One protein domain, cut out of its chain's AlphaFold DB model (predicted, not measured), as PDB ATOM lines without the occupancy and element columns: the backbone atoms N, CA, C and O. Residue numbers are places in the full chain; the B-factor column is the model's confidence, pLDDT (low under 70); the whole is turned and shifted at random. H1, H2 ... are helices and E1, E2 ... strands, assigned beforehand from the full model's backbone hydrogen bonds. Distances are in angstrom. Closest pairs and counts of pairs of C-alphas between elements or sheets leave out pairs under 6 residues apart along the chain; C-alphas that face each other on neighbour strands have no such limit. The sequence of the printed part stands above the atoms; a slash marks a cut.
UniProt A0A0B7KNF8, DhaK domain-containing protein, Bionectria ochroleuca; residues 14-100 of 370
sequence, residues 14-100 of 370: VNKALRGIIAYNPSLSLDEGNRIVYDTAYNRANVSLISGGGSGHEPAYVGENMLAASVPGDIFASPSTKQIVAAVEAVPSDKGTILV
ATOM      1  N   VAL A  14      75.935 134.414 102.008       94.00
ATOM      2  CA  VAL A  14      75.122 133.335 101.422       94.00
ATOM      3  C   VAL A  14      75.383 132.011 102.149       94.00
ATOM      4  O   VAL A  14      74.457 131.420 102.689       94.00
ATOM      5  N   ASN A  15      76.640 131.578 102.301       95.50
ATOM      6  CA  ASN A  15      76.958 130.332 103.022       95.50
ATOM      7  C   ASN A  15      76.497 130.355 104.488       95.50
ATOM      8  O   ASN A  15      76.087 129.329 105.030       95.50
ATOM      9  N   LYS A  16      76.575 131.509 105.166       95.38
ATOM     10  CA  LYS A  16      76.020 131.664 106.521       95.38
ATOM     11  C   LYS A  16      74.501 131.485 106.520       95.38
ATOM     12  O   LYS A  16      74.011 130.738 107.362       95.38
ATOM     13  N   ALA A  17      73.792 132.108 105.579       93.38
ATOM     14  CA  ALA A  17      72.348 131.964 105.428       93.38
ATOM     15  C   ALA A  17      71.951 130.506 105.144       93.38
ATOM     16  O   ALA A  17      71.097 129.971 105.843       93.38
ATOM     17  N   LEU A  18      72.642 129.826 104.219       94.06
ATOM     18  CA  LEU A  18      72.381 128.420 103.895       94.06
ATOM     19  C   LEU A  18      72.597 127.499 105.098       94.06
ATOM     20  O   LEU A  18      71.736 126.678 105.395       94.06
ATOM     21  N   ARG A  19      73.693 127.666 105.853       94.75
ATOM     22  CA  ARG A  19      73.887 126.918 107.111       94.75
ATOM     23  C   ARG A  19      72.764 127.171 108.114       94.75
ATOM     24  O   ARG A  19      72.360 126.241 108.804       94.75
ATOM     25  N   GLY A  20      72.265 128.406 108.181       88.69
ATOM     26  CA  GLY A  20      71.086 128.755 108.966       88.69
ATOM     27  C   GLY A  20      69.862 127.954 108.527       88.69
ATOM     28  O   GLY A  20      69.278 127.273 109.360       88.69
ATOM     29  N   ILE A  21      69.534 127.974 107.229       85.94
ATOM     30  CA  ILE A  21      68.405 127.229 106.641       85.94
ATOM     31  C   ILE A  21      68.471 125.746 107.002       85.94
ATOM     32  O   ILE A  21      67.482 125.199 107.480       85.94
ATOM     33  N   ILE A  22      69.628 125.100 106.838       87.56
ATOM     34  CA  ILE A  22      69.780 123.678 107.182       87.56
ATOM     35  C   ILE A  22      69.567 123.429 108.677       87.56
ATOM     36  O   ILE A  22      68.939 122.445 109.055       87.56
ATOM     37  N   ALA A  23      70.047 124.327 109.542       86.38
ATOM     38  CA  ALA A  23      69.948 124.143 110.987       86.38
ATOM     39  C   ALA A  23      68.497 124.079 111.500       86.38
ATOM     40  O   ALA A  23      68.264 123.462 112.538       86.38
ATOM     41  N   TYR A  24      67.535 124.684 110.792       74.94
ATOM     42  CA  TYR A  24      66.111 124.616 111.139       74.94
ATOM     43  C   TYR A  24      65.250 123.816 110.144       74.94
ATOM     44  O   TYR A  24      64.039 123.744 110.333       74.94
ATOM     45  N   ASN A  25      65.849 123.172 109.133       77.12
ATOM     46  CA  ASN A  25      65.158 122.286 108.186       77.12
ATOM     47  C   ASN A  25      65.894 120.940 108.067       77.12
ATOM     48  O   ASN A  25      66.720 120.768 107.168       77.12
ATOM     49  N   PRO A  26      65.601 119.959 108.940       80.19
ATOM     50  CA  PRO A  26      66.336 118.693 108.983       80.19
ATOM     51  C   PRO A  26      66.111 117.794 107.756       80.19
ATOM     52  O   PRO A  26      66.861 116.842 107.562       80.19
ATOM     53  N   SER A  27      65.100 118.078 106.928       81.25
ATOM     54  CA  SER A  27      64.874 117.392 105.650       81.25
ATOM     55  C   SER A  27      65.864 117.807 104.559       81.25
ATOM     56  O   SER A  27      65.941 117.143 103.526       81.25
ATOM     57  N   LEU A  28      66.638 118.874 104.770       88.44
ATOM     58  CA  LEU A  28      67.557 119.429 103.785       88.44
ATOM     59  C   LEU A  28      69.016 119.147 104.149       88.44
ATOM     60  O   LEU A  28      69.395 119.049 105.315       88.44
ATOM     61  N   SER A  29      69.866 119.060 103.134       93.88
ATOM     62  CA  SER A  29      71.321 119.011 103.275       93.88
ATOM     63  C   SER A  29      71.994 120.053 102.390       93.88
ATOM     64  O   SER A  29      71.403 120.555 101.436       93.88
ATOM     65  N   LEU A  30      73.236 120.401 102.739       95.62
ATOM     66  CA  LEU A  30      74.012 121.443 102.072       95.62
ATOM     67  C   LEU A  30      75.370 120.910 101.614       95.62
ATOM     68  O   LEU A  30      76.189 120.493 102.432       95.62
ATOM     69  N   ASP A  31      75.636 121.011 100.315       96.00
ATOM     70  CA  ASP A  31      77.004 121.090  99.804       96.00
ATOM     71  C   ASP A  31      77.459 122.549  99.906       96.00
ATOM     72  O   ASP A  31      77.126 123.390  99.068       96.00
ATOM     73  N   GLU A  32      78.197 122.870 100.968       94.56
ATOM     74  CA  GLU A  32      78.629 124.245 101.232       94.56
ATOM     75  C   GLU A  32      79.660 124.740 100.203       94.56
ATOM     76  O   GLU A  32      79.709 125.935  99.899       94.56
ATOM     77  N   GLY A  33      80.469 123.834  99.641       93.75
ATOM     78  CA  GLY A  33      81.526 124.179  98.690       93.75
ATOM     79  C   GLY A  33      80.975 124.640  97.344       93.75
ATOM     80  O   GLY A  33      81.546 125.534  96.719       93.75
ATOM     81  N   ASN A  34      79.848 124.063  96.925       93.94
ATOM     82  CA  ASN A  34      79.163 124.426  95.684       93.94
ATOM     83  C   ASN A  34      77.882 125.246  95.907       93.94
ATOM     84  O   ASN A  34      77.285 125.693  94.929       93.94
ATOM     85  N   ARG A  35      77.481 125.486  97.164       95.19
ATOM     86  CA  ARG A  35      76.215 126.137  97.544       95.19
ATOM     87  C   ARG A  35      75.026 125.432  96.904       95.19
ATOM     88  O   ARG A  35      74.350 125.987  96.050       95.19
ATOM     89  N   ILE A  36      74.805 124.183  97.293       95.12
ATOM     90  CA  ILE A  36      73.655 123.402  96.828       95.12
ATOM     91  C   ILE A  36      72.870 122.965  98.046       95.12
ATOM     92  O   ILE A  36      73.408 122.265  98.903       95.12
ATOM     93  N   VAL A  37      71.605 123.363  98.105       93.31
ATOM     94  CA  VAL A  37      70.651 122.849  99.088       93.31
ATOM     95  C   VAL A  37      69.828 121.775  98.404       93.31
ATOM     96  O   VAL A  37      69.281 122.027  97.334       93.31
ATOM     97  N   TYR A  38      69.740 120.588  98.990       93.81
ATOM     98  CA  TYR A  38      69.009 119.471  98.396       93.81
ATOM     99  C   TYR A  38      68.186 118.714  99.430       93.81
ATOM    100  O   TYR A  38      68.529 118.678 100.613       93.81
ATOM    101  N   ASP A  39      67.091 118.125  98.962       89.19
ATOM    102  CA  ASP A  39      66.228 117.263  99.758       89.19
ATOM    103  C   ASP A  39      66.962 115.955 100.072       89.19
ATOM    104  O   ASP A  39      67.461 115.281  99.175       89.19
ATOM    105  N   THR A  40      67.039 115.582 101.346       86.62
ATOM    106  CA  THR A  40      67.673 114.326 101.781       86.62
ATOM    107  C   THR A  40      66.844 113.089 101.442       86.62
ATOM    108  O   THR A  40      67.395 111.990 101.372       86.62
ATOM    109  N   ALA A  41      65.543 113.263 101.206       82.50
ATOM    110  CA  ALA A  41      64.603 112.190 100.913       82.50
ATOM    111  C   ALA A  41      64.354 111.982  99.406       82.50
ATOM    112  O   ALA A  41      63.531 111.137  99.041       82.50
ATOM    113  N   TYR A  42      65.055 112.707  98.519       82.06
ATOM    114  CA  TYR A  42      64.821 112.595  97.077       82.06
ATOM    115  C   TYR A  42      65.005 111.152  96.574       82.06
ATOM    116  O   TYR A  42      65.913 110.417  96.976       82.06
ATOM    117  N   ASN A  43      64.147 110.742  95.639       78.94
ATOM    118  CA  ASN A  43      64.176 109.399  95.072       78.94
ATOM    119  C   ASN A  43      64.757 109.418  93.655       78.94
ATOM    120  O   ASN A  43      64.125 109.927  92.731       78.94
ATOM    121  N   ARG A  44      65.917 108.778  93.468       86.69
ATOM    122  CA  ARG A  44      66.602 108.650  92.165       86.69
ATOM    123  C   ARG A  44      65.760 107.978  91.075       86.69
ATOM    124  O   ARG A  44      66.044 108.152  89.895       86.69
ATOM    125  N   ALA A  45      64.727 107.219  91.448       75.81
ATOM    126  CA  ALA A  45      63.803 106.606  90.494       75.81
ATOM    127  C   ALA A  45      62.862 107.622  89.812       75.81
ATOM    128  O   ALA A  45      62.225 107.276  88.812       75.81
ATOM    129  N   ASN A  46      62.778 108.849  90.337       70.94
ATOM    130  CA  ASN A  46      61.981 109.950  89.805       70.94
ATOM    131  C   ASN A  46      62.858 110.930  89.019       70.94
ATOM    132  O   ASN A  46      64.074 110.955  89.176       70.94
ATOM    133  N   VAL A  47      62.230 111.774  88.200       65.06
ATOM    134  CA  VAL A  47      62.905 112.926  87.588       65.06
ATOM    135  C   VAL A  47      63.347 113.899  88.684       65.06
ATOM    136  O   VAL A  47      62.530 114.296  89.514       65.06
ATOM    137  N   SER A  48      64.613 114.318  88.661       75.94
ATOM    138  CA  SER A  48      65.117 115.355  89.567       75.94
ATOM    139  C   SER A  48      64.790 116.738  89.023       75.94
ATOM    140  O   SER A  48      65.091 117.039  87.866       75.94
ATOM    141  N   LEU A  49      64.202 117.585  89.864       69.75
ATOM    142  CA  LEU A  49      63.890 118.977  89.554       69.75
ATOM    143  C   LEU A  49      64.914 119.878  90.236       69.75
ATOM    144  O   LEU A  49      65.038 119.853  91.459       69.75
ATOM    145  N   ILE A  50      65.656 120.660  89.458       77.44
ATOM    146  CA  ILE A  50      66.658 121.587  89.988       77.44
ATOM    147  C   ILE A  50      66.315 122.999  89.533       77.44
ATOM    148  O   ILE A  50      66.006 123.216  88.362       77.44
ATOM    149  N   SER A  51      66.389 123.954  90.454       79.31
ATOM    150  CA  SER A  51      66.319 125.386  90.150       79.31
ATOM    151  C   SER A  51      67.447 126.128  90.860       79.31
ATOM    152  O   SER A  51      68.270 125.531  91.552       79.31
ATOM    153  N   GLY A  52      67.522 127.434  90.677       82.12
ATOM    154  CA  GLY A  52      68.518 128.280  91.310       82.12
ATOM    155  C   GLY A  52      68.525 129.665  90.691       82.12
ATOM    156  O   GLY A  52      67.771 129.957  89.766       82.12
ATOM    157  N   GLY A  53      69.402 130.516  91.196       82.81
ATOM    158  CA  GLY A  53      69.466 131.915  90.798       82.81
ATOM    159  C   GLY A  53      70.374 132.700  91.729       82.81
ATOM    160  O   GLY A  53      71.070 132.116  92.564       82.81
ATOM    161  N   GLY A  54      70.380 134.022  91.579       85.31
ATOM    162  CA  GLY A  54      71.016 134.890  92.565       85.31
ATOM    163  C   GLY A  54      70.379 134.724  93.944       85.31
ATOM    164  O   GLY A  54      69.192 134.439  94.057       85.31
ATOM    165  N   SER A  55      71.174 134.881  95.000       89.44
ATOM    166  CA  SER A  55      70.650 134.933  96.373       89.44
ATOM    167  C   SER A  55      69.967 136.279  96.648       89.44
ATOM    168  O   SER A  55      70.247 137.257  95.950       89.44
ATOM    169  N   GLY A  56      69.144 136.356  97.698       86.50
ATOM    170  CA  GLY A  56      68.390 137.567  98.060       86.50
ATOM    171  C   GLY A  56      66.903 137.542  97.692       86.50
ATOM    172  O   GLY A  56      66.240 138.569  97.840       86.50
ATOM    173  N   HIS A  57      66.412 136.384  97.237       82.69
ATOM    174  CA  HIS A  57      65.009 136.106  96.905       82.69
ATOM    175  C   HIS A  57      64.411 134.992  97.766       82.69
ATOM    176  O   HIS A  57      63.454 134.338  97.361       82.69
ATOM    177  N   GLU A  58      64.995 134.720  98.935       83.19
ATOM    178  CA  GLU A  58      64.516 133.671  99.833       83.19
ATOM    179  C   GLU A  58      63.008 133.842 100.126       83.19
ATOM    180  O   GLU A  58      62.556 134.975 100.313       83.19
ATOM    181  N   PRO A  59      62.220 132.749 100.194       72.69
ATOM    182  CA  PRO A  59      62.629 131.354 100.408       72.69
ATOM    183  C   PRO A  59      62.953 130.548  99.133       72.69
ATOM    184  O   PRO A  59      62.451 130.815  98.049       72.69
ATOM    185  N   ALA A  60      63.768 129.494  99.281       65.38
ATOM    186  CA  ALA A  60      63.995 128.487  98.237       65.38
ATOM    187  C   ALA A  60      63.129 127.237  98.482       65.38
ATOM    188  O   ALA A  60      63.157 126.671  99.573       65.38
ATOM    189  N   TYR A  61      62.406 126.768  97.462       73.81
ATOM    190  CA  TYR A  61      61.416 125.687  97.582       73.81
ATOM    191  C   TYR A  61      61.990 124.283  97.314       73.81
ATOM    192  O   TYR A  61      61.655 123.642  96.317       73.81
ATOM    193  N   VAL A  62      62.880 123.805  98.187       78.88
ATOM    194  CA  VAL A  62      63.451 122.443  98.113       78.88
ATOM    195  C   VAL A  62      62.665 121.485  99.006       78.88
ATOM    196  O   VAL A  62      62.421 121.798 100.169       78.88
ATOM    197  N   GLY A  63      62.292 120.317  98.480       69.31
ATOM    198  CA  GLY A  63      61.584 119.283  99.235       69.31
ATOM    199  C   GLY A  63      60.733 118.361  98.366       69.31
ATOM    200  O   GLY A  63      60.673 118.495  97.141       69.31
ATOM    201  N   GLU A  64      60.045 117.431  99.026       61.97
ATOM    202  CA  GLU A  64      59.195 116.440  98.370       61.97
ATOM    203  C   GLU A  64      58.135 117.105  97.474       61.97
ATOM    204  O   GLU A  64      57.463 118.052  97.877       61.97
ATOM    205  N   ASN A  65      57.984 116.595  96.247       59.38
ATOM    206  CA  ASN A  65      57.105 117.127  95.192       59.38
ATOM    207  C   ASN A  65      57.428 118.553  94.697       59.38
ATOM    208  O   ASN A  65      56.708 119.070  93.846       59.38
ATOM    209  N   MET A  66      58.521 119.158  95.168       68.88
ATOM    210  CA  MET A  66      59.040 120.448  94.708       68.88
ATOM    211  C   MET A  66      60.425 120.245  94.070       68.88
ATOM    212  O   MET A  66      60.630 119.310  93.290       68.88
ATOM    213  N   LEU A  67      61.389 121.129  94.341       73.06
ATOM    214  CA  LEU A  67      62.749 120.978  93.842       73.06
ATOM    215  C   LEU A  67      63.484 119.892  94.634       73.06
ATOM    216  O   LEU A  67      63.523 119.929  95.861       73.06
ATOM    217  N   ALA A  68      64.149 118.980  93.927       85.69
ATOM    218  CA  ALA A  68      65.119 118.065  94.522       85.69
ATOM    219  C   ALA A  68      66.365 118.825  95.007       85.69
ATOM    220  O   ALA A  68      66.950 118.466  96.027       85.69
ATOM    221  N   ALA A  69      66.758 119.890  94.298       90.38
ATOM    222  CA  ALA A  69      67.828 120.785  94.722       90.38
ATOM    223  C   ALA A  69      67.619 122.235  94.261       90.38
ATOM    224  O   ALA A  69      67.031 122.501  93.210       90.38
ATOM    225  N   SER A  70      68.164 123.172  95.033       89.50
ATOM    226  CA  SER A  70      68.327 124.578  94.673       89.50
ATOM    227  C   SER A  70      69.811 124.945  94.631       89.50
ATOM    228  O   SER A  70      70.591 124.487  95.473       89.50
ATOM    229  N   VAL A  71      70.194 125.786  93.667       90.31
ATOM    230  CA  VAL A  71      71.578 126.236  93.439       90.31
ATOM    231  C   VAL A  71      71.701 127.757  93.618       90.31
ATOM    232  O   VAL A  71      71.585 128.503  92.642       90.31
ATOM    233  N   PRO A  72      71.930 128.251  94.848       89.94
ATOM    234  CA  PRO A  72      72.155 129.674  95.092       89.94
ATOM    235  C   PRO A  72      73.504 130.180  94.557       89.94
ATOM    236  O   PRO A  72      74.580 129.671  94.892       89.94
ATOM    237  N   GLY A  73      73.450 131.238  93.751       87.56
ATOM    238  CA  GLY A  73      74.596 132.057  93.362       87.56
ATOM    239  C   GLY A  73      74.952 133.110  94.417       87.56
ATOM    240  O   GLY A  73      74.548 133.020  95.578       87.56
ATOM    241  N   ASP A  74      75.741 134.117  94.041       90.94
ATOM    242  CA  ASP A  74      75.940 135.301  94.893       90.94
ATOM    243  C   ASP A  74      74.680 136.187  94.901       90.94
ATOM    244  O   ASP A  74      73.716 135.932  94.175       90.94
ATOM    245  N   ILE A  75      74.648 137.215  95.754       91.06
ATOM    246  CA  ILE A  75      73.487 138.112  95.868       91.06
ATOM    247  C   ILE A  75      73.212 138.769  94.508       91.06
ATOM    248  O   ILE A  75      74.073 139.480  93.982       91.06
ATOM    249  N   PHE A  76      72.025 138.507  93.952       86.62
ATOM    250  CA  PHE A  76      71.580 138.948  92.621       86.62
ATOM    251  C   PHE A  76      72.520 138.564  91.463       86.62
ATOM    252  O   PHE A  76      72.589 139.250  90.444       86.62
ATOM    253  N   ALA A  77      73.266 137.466  91.608       83.50
ATOM    254  CA  ALA A  77      74.137 136.942  90.564       83.50
ATOM    255  C   ALA A  77      73.947 135.433  90.406       83.50
ATOM    256  O   ALA A  77      74.084 134.677  91.366       83.50
ATOM    257  N   SER A  78      73.656 134.992  89.182       78.69
ATOM    258  CA  SER A  78      73.387 133.588  88.866       78.69
ATOM    259  C   SER A  78      74.521 132.645  89.298       78.69
ATOM    260  O   SER A  78      75.696 133.024  89.248       78.69
ATOM    261  N   PRO A  79      74.203 131.393  89.677       84.88
ATOM    262  CA  PRO A  79      75.214 130.387  89.981       84.88
ATOM    263  C   PRO A  79      76.060 130.058  88.744       84.88
ATOM    264  O   PRO A  79      75.609 130.133  87.600       84.88
ATOM    265  N   SER A  80      77.299 129.635  88.975       82.75
ATOM    266  CA  SER A  80      78.179 129.171  87.902       82.75
ATOM    267  C   SER A  80      77.726 127.819  87.341       82.75
ATOM    268  O   SER A  80      77.160 126.984  88.049       82.75
ATOM    269  N   THR A  81      78.073 127.534  86.083       74.38
ATOM    270  CA  THR A  81      77.809 126.227  85.451       74.38
ATOM    271  C   THR A  81      78.362 125.061  86.272       74.38
ATOM    272  O   THR A  81      77.730 124.014  86.347       74.38
ATOM    273  N   LYS A  82      79.507 125.248  86.945       87.88
ATOM    274  CA  LYS A  82      80.092 124.239  87.839       87.88
ATOM    275  C   LYS A  82      79.142 123.876  88.984       87.88
ATOM    276  O   LYS A  82      78.998 122.700  89.290       87.88
ATOM    277  N   GLN A  83      78.498 124.868  89.596       87.75
ATOM    278  CA  GLN A  83      77.547 124.637  90.686       87.75
ATOM    279  C   GLN A  83      76.284 123.936  90.180       87.75
ATOM    280  O   GLN A  83      75.799 123.018  90.830       87.75
ATOM    281  N   ILE A  84      75.798 124.312  88.991       78.00
ATOM    282  CA  ILE A  84      74.646 123.650  88.359       78.00
ATOM    283  C   ILE A  84      74.958 122.170  88.094       78.00
ATOM    284  O   ILE A  84      74.160 121.306  88.441       78.00
ATOM    285  N   VAL A  85      76.134 121.857  87.536       82.94
ATOM    286  CA  VAL A  85      76.568 120.467  87.308       82.94
ATOM    287  C   VAL A  85      76.698 119.704  88.627       82.94
ATOM    288  O   VAL A  85      76.170 118.602  88.740       82.94
ATOM    289  N   ALA A  86      77.311 120.304  89.648       92.81
ATOM    290  CA  ALA A  86      77.422 119.684  90.966       92.81
ATOM    291  C   ALA A  86      76.045 119.402  91.600       92.81
ATOM    292  O   ALA A  86      75.882 118.397  92.285       92.81
ATOM    293  N   ALA A  87      75.022 120.221  91.329       89.44
ATOM    294  CA  ALA A  87      73.659 119.950  91.785       89.44
ATOM    295  C   ALA A  87      73.039 118.742  91.076       89.44
ATOM    296  O   ALA A  87      72.429 117.898  91.729       89.44
ATOM    297  N   VAL A  88      73.250 118.608  89.761       84.94
ATOM    298  CA  VAL A  88      72.839 117.411  89.005       84.94
ATOM    299  C   VAL A  88      73.493 116.149  89.585       84.94
ATOM    300  O   VAL A  88      72.844 115.109  89.675       84.94
ATOM    301  N   GLU A  89      74.750 116.246  90.021       92.12
ATOM    302  CA  GLU A  89      75.496 115.152  90.659       92.12
ATOM    303  C   GLU A  89      75.087 114.886  92.119       92.12
ATOM    304  O   GLU A  89      75.204 113.750  92.586       92.12
ATOM    305  N   ALA A  90      74.594 115.899  92.840       91.81
ATOM    306  CA  ALA A  90      74.099 115.766  94.210       91.81
ATOM    307  C   ALA A  90      72.735 115.053  94.262       91.81
ATOM    308  O   ALA A  90      72.490 114.240  95.159       91.81
ATOM    309  N   VAL A  91      71.879 115.300  93.262       90.81
ATOM    310  CA  VAL A  91      70.547 114.686  93.128       90.81
ATOM    311  C   VAL A  91      70.351 113.946  91.793       90.81
ATOM    312  O   VAL A  91      69.461 114.291  91.013       90.81
ATOM    313  N   PRO A  92      71.155 112.915  91.471       90.62
ATOM    314  CA  PRO A  92      71.048 112.187  90.210       90.62
ATOM    315  C   PRO A  92      69.708 111.463  90.070       90.62
ATOM    316  O   PRO A  92      69.124 111.002  91.047       90.62
ATOM    317  N   SER A  93      69.266 111.304  88.828       83.12
ATOM    318  CA  SER A  93      68.019 110.629  88.477       83.12
ATOM    319  C   SER A  93      68.260 109.582  87.392       83.12
ATOM    320  O   SER A  93      68.912 109.859  86.383       83.12
ATOM    321  N   ASP A  94      67.658 108.405  87.560       77.38
ATOM    322  CA  ASP A  94      67.661 107.318  86.574       77.38
ATOM    323  C   ASP A  94      66.717 107.606  85.387       77.38
ATOM    324  O   ASP A  94      66.703 106.873  84.395       77.38
ATOM    325  N   LYS A  95      65.891 108.656  85.485       69.75
ATOM    326  CA  LYS A  95      64.933 109.098  84.454       69.75
ATOM    327  C   LYS A  95      65.382 110.347  83.699       69.75
ATOM    328  O   LYS A  95      64.796 110.668  82.669       69.75
ATOM    329  N   GLY A  96      66.411 111.026  84.197       65.19
ATOM    330  CA  GLY A  96      66.862 112.331  83.722       65.19
ATOM    331  C   GLY A  96      66.548 113.460  84.706       65.19
ATOM    332  O   GLY A  96      65.717 113.326  85.608       65.19
ATOM    333  N   THR A  97      67.240 114.577  84.524       63.97
ATOM    334  CA  THR A  97      67.143 115.769  85.370       63.97
ATOM    335  C   THR A  97      66.574 116.910  84.547       63.97
ATOM    336  O   THR A  97      67.030 117.151  83.429       63.97
ATOM    337  N   ILE A  98      65.593 117.617  85.101       60.94
ATOM    338  CA  ILE A  98      65.036 118.824  84.502       60.94
ATOM    339  C   ILE A  98      65.544 120.024  85.299       60.94
ATOM    340  O   ILE A  98      65.380 120.104  86.519       60.94
ATOM    341  N   LEU A  99      66.143 120.971  84.586       58.56
ATOM    342  CA  LEU A  99      66.394 122.309  85.099       58.56
ATOM    343  C   LEU A  99      65.080 123.098  84.927       58.56
ATOM    344  O   LEU A  99      64.749 123.509  83.820       58.56
ATOM    345  N   VAL A 100      64.330 123.189  86.031       53.38
ATOM    346  CA  VAL A 100      62.940 123.663  86.234       53.38
ATOM    347  C   VAL A 100      61.819 122.894  85.511       53.38
ATOM    348  O   VAL A 100      61.783 122.757  84.293       53.38
TER     349      VAL A 100
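Overview. This is residues 14 to 100 of the 370 residues of the protein "DhaK domain-containing protein" of Bionectria ochroleuca (UniProt A0A0B7KNF8). One twisted sheet of five strands lies between two helices, H1 on one face, toward the E1 and E2 side of the sheet, and H2 on the other, over E4 and E3. A long loop, residues 56 to 68, joins E3 to E4. The printed part has 87 residues, with two named helices and five named strands in the order H1, E1, E2, E3, E4, H2, E5, and its class is mixed, helices and strands. The sheet, in the order E1, E2, E4, E3, E5, is mixed, and with its helices it makes three layers. The whole is compact, with a radius of gyration of the C-alphas of 11.7 A, and rounded, with spans of 32 by 27 by 20 A.

Arrangement. In the sheet, E1, residues 28 to 31, and E2, residues 36 to 39, form an antiparallel hairpin, with N 29 and O 38 2.9 A apart. E2 is antiparallel to E4, residues 69 to 75, with N 70 and O 37 2.8 A apart. E4 is parallel to E3, residues 48 to 55, at 12 degrees, with N 73 and O 53 2.8 A apart. E3 is parallel to E5, residues 97 to 99, with N 98 and O 48 2.9 A apart. E1 and E5 are the edge strands. The pairing of E3 is staggered: residues 48 to 50 pair with E5, residues 50 to 55 with E4. H1, residues 14 to 24, is on the sheet at a height of 8.4 A, over E2 and only just over E4, on which 3 of its 11 C-alphas fall. It runs along the strands, at 5 degrees to E2 on the local plane; its closest C-alphas to E1 are those of Ile 22 and Leu 28, 5.9 A. H2, residues 81 to 90, is on the sheet at a height of 7.9 A, over E4 and E3, slantwise to the strands, at 34 degrees to E3 on the local plane. Its closest C-alphas to E4 are those of Ile 84 and Val 71, 6.5 A. E4, H2 and E5 form a split strand-helix-strand unit, two strands running the same way with E3 between them, and its crossover is right-handed. H1 and H2 are apart. In H1 and H2 every O i to N i+4 pair is within hydrogen-bond range.

Along the chain. H1 begins at C-alpha 14, (75.122, 133.335, 101.422), and is 15.9 A long; H2 is 14.1 A. E3 is 21.5 A, E4 18.3 A, E1 10.4 A, E2 10.1 A and E5 6.6 A, ending at C-alpha 99, (66.394, 122.309, 85.099).

Size, cuts and confidence. The C-alphas farthest apart, those of Lys 16 and Lys 95, are 33.5 A apart. The printed part has no cut; the link from E3 to E4 is long. The mean pLDDT of the printed part is 82.8, and 13 residues are under 70, among them residues 63 to 66 and 95 to 100.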